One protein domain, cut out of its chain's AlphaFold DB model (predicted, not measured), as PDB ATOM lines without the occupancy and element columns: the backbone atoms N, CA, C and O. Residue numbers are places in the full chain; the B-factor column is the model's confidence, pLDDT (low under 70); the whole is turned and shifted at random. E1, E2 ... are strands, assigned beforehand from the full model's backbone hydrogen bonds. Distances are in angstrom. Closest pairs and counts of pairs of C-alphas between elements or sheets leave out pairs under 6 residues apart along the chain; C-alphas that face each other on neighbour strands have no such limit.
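AT A GLANCE: This is residues 11 to 61 of the 69 residues of the protein "CPS-53 (KpLE1) prophage protein" of Escherichia coli (UniProt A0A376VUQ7). A long, twisted two-strand hairpin of E2 and E3 runs out from a small three-strand part, where E1 has E4 along one side and the first part of E2 along the other. Together the four strands make one open sheet, curled like part of a barrel, with the turn at Gly 19 near one end of its long axis and the turn at Gly 34 near the other. The printed part has 51 residues, with no named helix and four named strands, E1, E2, E3 and E4 along the chain; the sheet's order is E3 E2 E1 E4, antiparallel throughout, and the class is all strand. It is only just loose, close to compact, with a radius of gyration of the C-alphas of 12.2 A, and its elongated outline spans 38 by 23 by 18 A.

IN THESE COORDINATES: E1 is residues 12 to 16, 12.5 A from first to last C-alpha, and C-alpha 12 is at (198.458, 232.377, 217.554). E2 is residues 21 to 31, the longest strand, 29.5 A, and it bends by 54 degrees at residue 24. E3 is residues 37 to 45, 20.3 A, and it bends by 72 degrees at residue 40; its C-alpha 37 is at (181.615, 243.001, 212.939). E4 is residues 55 to 60, 14.1 A, and C-alpha 60 is at (202.104, 232.975, 214.332).

HOW THE PARTS SIT: The sheet is strongly twisted, with C-alphas up to 9.0 A off its best plane, and from edge to edge its strands' lines turn by 92 degrees. E1 and E2 form a hairpin, antiparallel at 115 degrees between their directions, with N 14 and O 23 within hydrogen-bond range at 2.8 A. E2 and E3 form a second hairpin, antiparallel at 152 degrees, with N 28 and O 42 at 2.9 A and N 38 and O 30 at 3.1 A. The pairing is staggered: E2 pairs with E1 over its residues 21 to 25 and with E3 over residues 25 to 31. E1, E2 and E3 are a meander, each strand the antiparallel neighbour of the one before. E4 is the antiparallel neighbour of E1 at 156 degrees, with N 13 and O 59 at 2.8 A; the C-alphas of Leu 14 and Trp 58, which face each other, are 4.4 A apart. The four strands make a Greek key, a meander of three whose first strand is the antiparallel neighbour of the fourth. The edge strands are E3 and E4, which are apart, as are E1 and E3.

THE WHOLE: The two C-alphas farthest apart are those of Gly 19 and Gly 34, 38.5 A, while the first and last printed C-alphas, of Ser 11 and Met 61, are 6.7 A apart. The links E1 to E2 and E2 to E3 are tight, and E3 to E4 is short, with 9 residues. The printed part has no cut. The mean pLDDT of the printed part is 87.2, and no printed residue is under 70.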
ATOM      1  N   SER A  11     194.491 230.810 215.440       90.69
ATOM      2  CA  SER A  11     195.297 230.448 216.603       90.69
ATOM      3  C   SER A  11     196.719 230.984 216.464       90.69
ATOM      4  O   SER A  11     197.440 230.654 215.517       90.69
ATOM      5  N   VAL A  12     197.136 231.770 217.446       92.19
ATOM      6  CA  VAL A  12     198.458 232.377 217.554       92.19
ATOM      7  C   VAL A  12     199.037 232.118 218.941       92.19
ATOM      8  O   VAL A  12     198.331 231.788 219.895       92.19
ATOM      9  N   LEU A  13     200.352 232.252 219.047       92.00
ATOM     10  CA  LEU A  13     201.051 232.277 220.320       92.00
ATOM     11  C   LEU A  13     200.990 233.701 220.874       92.00
ATOM     12  O   LEU A  13     201.342 234.648 220.176       92.00
ATOM     13  N   LEU A  14     200.553 233.849 222.115       91.12
ATOM     14  CA  LEU A  14     200.405 235.104 222.838       91.12
ATOM     15  C   LEU A  14     201.351 235.065 224.034       91.12
ATOM     16  O   LEU A  14     201.333 234.107 224.799       91.12
ATOM     17  N   PHE A  15     202.199 236.075 224.182       89.94
ATOM     18  CA  PHE A  15     203.100 236.171 225.322       89.94
ATOM     19  C   PHE A  15     202.466 237.034 226.409       89.94
ATOM     20  O   PHE A  15     202.327 238.253 226.236       89.94
ATOM     21  N   ASP A  16     202.104 236.394 227.515       90.44
ATOM     22  CA  ASP A  16     201.660 237.070 228.723       90.44
ATOM     23  C   ASP A  16     202.863 237.565 229.540       90.44
ATOM     24  O   ASP A  16     203.727 236.793 229.964       90.44
ATOM     25  N   ALA A  17     202.903 238.878 229.769       87.88
ATOM     26  CA  ALA A  17     203.936 239.528 230.565       87.88
ATOM     27  C   ALA A  17     203.720 239.391 232.082       87.88
ATOM     28  O   ALA A  17     204.630 239.729 232.841       87.88
ATOM     29  N   ASN A  18     202.554 238.915 232.531       86.62
ATOM     30  CA  ASN A  18     202.258 238.756 233.956       86.62
ATOM     31  C   ASN A  18     202.864 237.483 234.565       86.62
ATOM     32  O   ASN A  18     203.024 237.413 235.784       86.62
ATOM     33  N   GLY A  19     203.291 236.526 233.739       79.38
ATOM     34  CA  GLY A  19     204.151 235.418 234.157       79.38
ATOM     35  C   GLY A  19     203.715 234.042 233.668       79.38
ATOM     36  O   GLY A  19     204.447 233.079 233.899       79.38
ATOM     37  N   GLU A  20     202.580 233.926 232.970       81.31
ATOM     38  CA  GLU A  20     202.146 232.647 232.388       81.31
ATOM     39  C   GLU A  20     203.026 232.216 231.201       81.31
ATOM     40  O   GLU A  20     203.150 231.027 230.901       81.31
ATOM     41  N   GLY A  21     203.704 233.173 230.555       87.38
ATOM     42  CA  GLY A  21     204.596 232.925 229.428       87.38
ATOM     43  C   GLY A  21     203.842 232.831 228.103       87.38
ATOM     44  O   GLY A  21     203.013 233.679 227.788       87.38
ATOM     45  N   TRP A  22     204.183 231.839 227.276       90.00
ATOM     46  CA  TRP A  22     203.556 231.659 225.964       90.00
ATOM     47  C   TRP A  22     202.269 230.845 226.071       90.00
ATOM     48  O   TRP A  22     202.292 229.658 226.394       90.00
ATOM     49  N   LEU A  23     201.164 231.483 225.717       91.25
ATOM     50  CA  LEU A  23     199.821 230.924 225.679       91.25
ATOM     51  C   LEU A  23     199.374 230.754 224.227       91.25
ATOM     52  O   LEU A  23     199.760 231.524 223.353       91.25
ATOM     53  N   ILE A  24     198.530 229.762 223.954       91.44
ATOM     54  CA  ILE A  24     197.847 229.664 222.661       91.44
ATOM     55  C   ILE A  24     196.491 230.342 222.804       91.44
ATOM     56  O   ILE A  24     195.702 229.983 223.681       91.44
ATOM     57  N   GLY A  25     196.206 231.296 221.927       92.38
ATOM     58  CA  GLY A  25     194.919 231.971 221.883       92.38
ATOM     59  C   GLY A  25     194.631 232.565 220.516       92.38
ATOM     60  O   GLY A  25     195.419 232.437 219.583       92.38
ATOM     61  N   TRP A  26     193.472 233.185 220.377       92.25
ATOM     62  CA  TRP A  26     193.039 233.833 219.148       92.25
ATOM     63  C   TRP A  26     192.236 235.086 219.463       92.25
ATOM     64  O   TRP A  26     191.671 235.255 220.547       92.25
ATOM     65  N   ARG A  27     192.198 235.982 218.479       91.44
ATOM     66  CA  ARG A  27     191.410 237.207 218.543       91.44
ATOM     67  C   ARG A  27     189.978 236.899 218.116       91.44
ATOM     68  O   ARG A  27     189.707 236.818 216.918       91.44
ATOM     69  N   SER A  28     189.086 236.716 219.084       88.88
ATOM     70  CA  SER A  28     187.658 236.492 218.844       88.88
ATOM     71  C   SER A  28     186.963 237.822 218.604       88.88
ATOM     72  O   SER A  28     186.959 238.697 219.470       88.88
ATOM     73  N   LEU A  29     186.395 237.989 217.417       90.00
ATOM     74  CA  LEU A  29     185.668 239.200 217.054       90.00
ATOM     75  C   LEU A  29     184.250 239.177 217.617       90.00
ATOM     76  O   LEU A  29     183.578 238.143 217.591       90.00
ATOM     77  N   TRP A  30     183.774 240.334 218.064       86.75
ATOM     78  CA  TRP A  30     182.371 240.519 218.397       86.75
ATOM     79  C   TRP A  30     181.560 240.829 217.142       86.75
ATOM     80  O   TRP A  30     181.944 241.631 216.285       86.75
ATOM     81  N   TYR A  31     180.387 240.209 217.077       84.94
ATOM     82  CA  TYR A  31     179.410 240.428 216.024       84.94
ATOM     83  C   TYR A  31     178.121 240.967 216.637       84.94
ATOM     84  O   TYR A  31     177.661 240.473 217.668       84.94
ATOM     85  N   THR A  32     177.510 241.964 215.995       85.50
ATOM     86  CA  THR A  32     176.162 242.395 216.367       85.50
ATOM     87  C   THR A  32     175.119 241.346 215.981       85.50
ATOM     88  O   THR A  32     175.348 240.457 215.154       85.50
ATOM     89  N   TRP A  33     173.916 241.508 216.535       76.69
ATOM     90  CA  TRP A  33     172.717 240.821 216.068       76.69
ATOM     91  C   TRP A  33     172.475 241.176 214.589       76.69
ATOM     92  O   TRP A  33     172.056 242.286 214.268       76.69
ATOM     93  N   GLY A  34     172.834 240.263 213.682       86.44
ATOM     94  CA  GLY A  34     172.943 240.527 212.239       86.44
ATOM     95  C   GLY A  34     174.313 240.217 211.621       86.44
ATOM     96  O   GLY A  34     174.517 240.526 210.452       86.44
ATOM     97  N   GLN A  35     175.240 239.614 212.380       79.88
ATOM     98  CA  GLN A  35     176.564 239.157 211.916       79.88
ATOM     99  C   GLN A  35     177.468 240.270 211.363       79.88
ATOM    100  O   GLN A  35     178.387 240.006 210.591       79.88
ATOM    101  N   LYS A  36     177.241 241.523 211.769       85.69
ATOM    102  CA  LYS A  36     178.126 242.633 211.416       85.69
ATOM    103  C   LYS A  36     179.219 242.757 212.472       85.69
ATOM    104  O   LYS A  36     178.912 242.848 213.657       85.69
ATOM    105  N   GLU A  37     180.478 242.764 212.044       82.19
ATOM    106  CA  GLU A  37     181.615 243.001 212.939       82.19
ATOM    107  C   GLU A  37     181.479 244.370 213.612       82.19
ATOM    108  O   GLU A  37     181.257 245.384 212.939       82.19
ATOM    109  N   THR A  38     181.602 244.402 214.939       84.81
ATOM    110  CA  THR A  38     181.520 245.656 215.708       84.81
ATOM    111  C   THR A  38     182.855 246.401 215.736       84.81
ATOM    112  O   THR A  38     182.897 247.589 216.040       84.81
ATOM    113  N   GLY A  39     183.948 245.708 215.397       84.56
ATOM    114  CA  GLY A  39     185.321 246.171 215.596       84.56
ATOM    115  C   GLY A  39     185.854 245.879 217.001       84.56
ATOM    116  O   GLY A  39     187.063 245.967 217.221       84.56
ATOM    117  N   GLU A  40     184.988 245.475 217.932       88.44
ATOM    118  CA  GLU A  40     185.393 244.980 219.241       88.44
ATOM    119  C   GLU A  40     185.835 243.526 219.129       88.44
ATOM    120  O   GLU A  40     185.354 242.745 218.302       88.44
ATOM    121  N   TRP A  41     186.775 243.148 219.980       89.25
ATOM    122  CA  TRP A  41     187.298 241.797 220.030       89.25
ATOM    123  C   TRP A  41     187.768 241.481 221.443       89.25
ATOM    124  O   TRP A  41     188.039 242.384 222.236       89.25
ATOM    125  N   LEU A  42     187.851 240.193 221.750       89.56
ATOM    126  CA  LEU A  42     188.370 239.684 223.011       89.56
ATOM    127  C   LEU A  42     189.418 238.603 222.744       89.56
ATOM    128  O   LEU A  42     189.399 237.940 221.701       89.56
ATOM    129  N   TRP A  43     190.349 238.439 223.678       88.12
ATOM    130  CA  TRP A  43     191.277 237.317 223.639       88.12
ATOM    131  C   TRP A  43     190.591 236.064 224.149       88.12
ATOM    132  O   TRP A  43     190.092 236.042 225.271       88.12
ATOM    133  N   THR A  44     190.589 235.020 223.334       90.06
ATOM    134  CA  THR A  44     190.184 233.687 223.771       90.06
ATOM    135  C   THR A  44     191.411 232.801 223.803       90.06
ATOM    136  O   THR A  44     192.212 232.822 222.869       90.06
ATOM    137  N   PHE A  45     191.567 232.023 224.868       90.44
ATOM    138  CA  PHE A  45     192.717 231.148 225.049       90.44
ATOM    139  C   PHE A  45     192.294 229.689 224.958       90.44
ATOM    140  O   PHE A  45     191.196 229.306 225.359       90.44
ATOM    141  N   GLN A  46     193.191 228.849 224.449       88.81
ATOM    142  CA  GLN A  46     192.962 227.408 224.381       88.81
ATOM    143  C   GLN A  46     192.878 226.776 225.779       88.81
ATOM    144  O   GLN A  46     192.191 225.775 225.962       88.81
ATOM    145  N   VAL A  47     193.583 227.349 226.757       86.38
ATOM    146  CA  VAL A  47     193.635 226.849 228.138       86.38
ATOM    147  C   VAL A  47     192.384 227.191 228.961       86.38
ATOM    148  O   VAL A  47     192.249 226.690 230.073       86.38
ATOM    149  N   GLY A  48     191.454 227.975 228.404       85.75
ATOM    150  CA  GLY A  48     190.229 228.430 229.063       85.75
ATOM    151  C   GLY A  48     190.213 229.939 229.295       85.75
ATOM    152  O   GLY A  48     190.985 230.682 228.689       85.75
ATOM    153  N   ASP A  49     189.312 230.394 230.161       84.19
ATOM    154  CA  ASP A  49     189.249 231.789 230.581       84.19
ATOM    155  C   ASP A  49     190.415 232.108 231.523       84.19
ATOM    156  O   ASP A  49     190.550 231.516 232.595       84.19
ATOM    157  N   LEU A  50     191.262 233.046 231.102       82.56
ATOM    158  CA  LEU A  50     192.347 233.583 231.911       82.56
ATOM    159  C   LEU A  50     192.002 235.013 232.317       82.56
ATOM    160  O   LEU A  50     191.733 235.872 231.473       82.56
ATOM    161  N   GLU A  51     192.013 235.266 233.620       79.94
ATOM    162  CA  GLU A  51     191.786 236.592 234.183       79.94
ATOM    163  C   GLU A  51     193.125 237.305 234.389       79.94
ATOM    164  O   GLU A  51     194.077 236.716 234.888       79.94
ATOM    165  N   ASN A  52     193.186 238.601 234.069       81.31
ATOM    166  CA  ASN A  52     194.394 239.427 234.196       81.31
ATOM    167  C   ASN A  52     195.569 238.983 233.310       81.31
ATOM    168  O   ASN A  52     196.708 238.977 233.755       81.31
ATOM    169  N   VAL A  53     195.321 238.677 232.041       83.31
ATOM    170  CA  VAL A  53     196.381 238.488 231.037       83.31
ATOM    171  C   VAL A  53     196.866 239.830 230.490       83.31
ATOM    172  O   VAL A  53     196.062 240.705 230.154       83.31
ATOM    173  N   ASN A  54     198.180 239.998 230.351       88.12
ATOM    174  CA  ASN A  54     198.781 241.178 229.736       88.12
ATOM    175  C   ASN A  54     199.593 240.773 228.505       88.12
ATOM    176  O   ASN A  54     200.807 240.559 228.558       88.12
ATOM    177  N   ILE A  55     198.896 240.664 227.375       87.31
ATOM    178  CA  ILE A  55     199.507 240.253 226.115       87.31
ATOM    179  C   ILE A  55     200.330 241.405 225.541       87.31
ATOM    180  O   ILE A  55     199.785 242.416 225.098       87.31
ATOM    181  N   THR A  56     201.650 241.230 225.513       88.06
ATOM    182  CA  THR A  56     202.587 242.248 224.998       88.06
ATOM    183  C   THR A  56     203.172 241.886 223.641       88.06
ATOM    184  O   THR A  56     203.509 242.772 222.857       88.06
ATOM    185  N   HIS A  57     203.281 240.591 223.350       88.81
ATOM    186  CA  HIS A  57     203.819 240.073 222.099       88.81
ATOM    187  C   HIS A  57     202.943 238.934 221.593       88.81
ATOM    188  O   HIS A  57     202.258 238.262 222.365       88.81
ATOM    189  N   TRP A  58     202.993 238.695 220.288       90.38
ATOM    190  CA  TRP A  58     202.365 237.539 219.674       90.38
ATOM    191  C   TRP A  58     203.240 236.991 218.548       90.38
ATOM    192  O   TRP A  58     204.084 237.698 217.994       90.38
ATOM    193  N   ALA A  59     203.046 235.720 218.219       89.50
ATOM    194  CA  ALA A  59     203.709 235.051 217.113       89.50
ATOM    195  C   ALA A  59     202.736 234.103 216.409       89.50
ATOM    196  O   ALA A  59     201.881 233.479 217.037       89.50
ATOM    197  N   VAL A  60     202.869 233.971 215.091       88.31
ATOM    198  CA  VAL A  60     202.104 232.975 214.332       88.31
ATOM    199  C   VAL A  60     202.467 231.570 214.804       88.31
ATOM    200  O   VAL A  60     203.639 231.278 215.057       88.31
ATOM    201  N   MET A  61     201.475 230.680 214.905       85.25
ATOM    202  CA  MET A  61     201.774 229.282 215.191       85.25
ATOM    203  C   MET A  61     202.657 228.712 214.073       85.25
ATOM    204  O   MET A  61     202.328 228.859 212.888       85.25
TER     205      MET A  61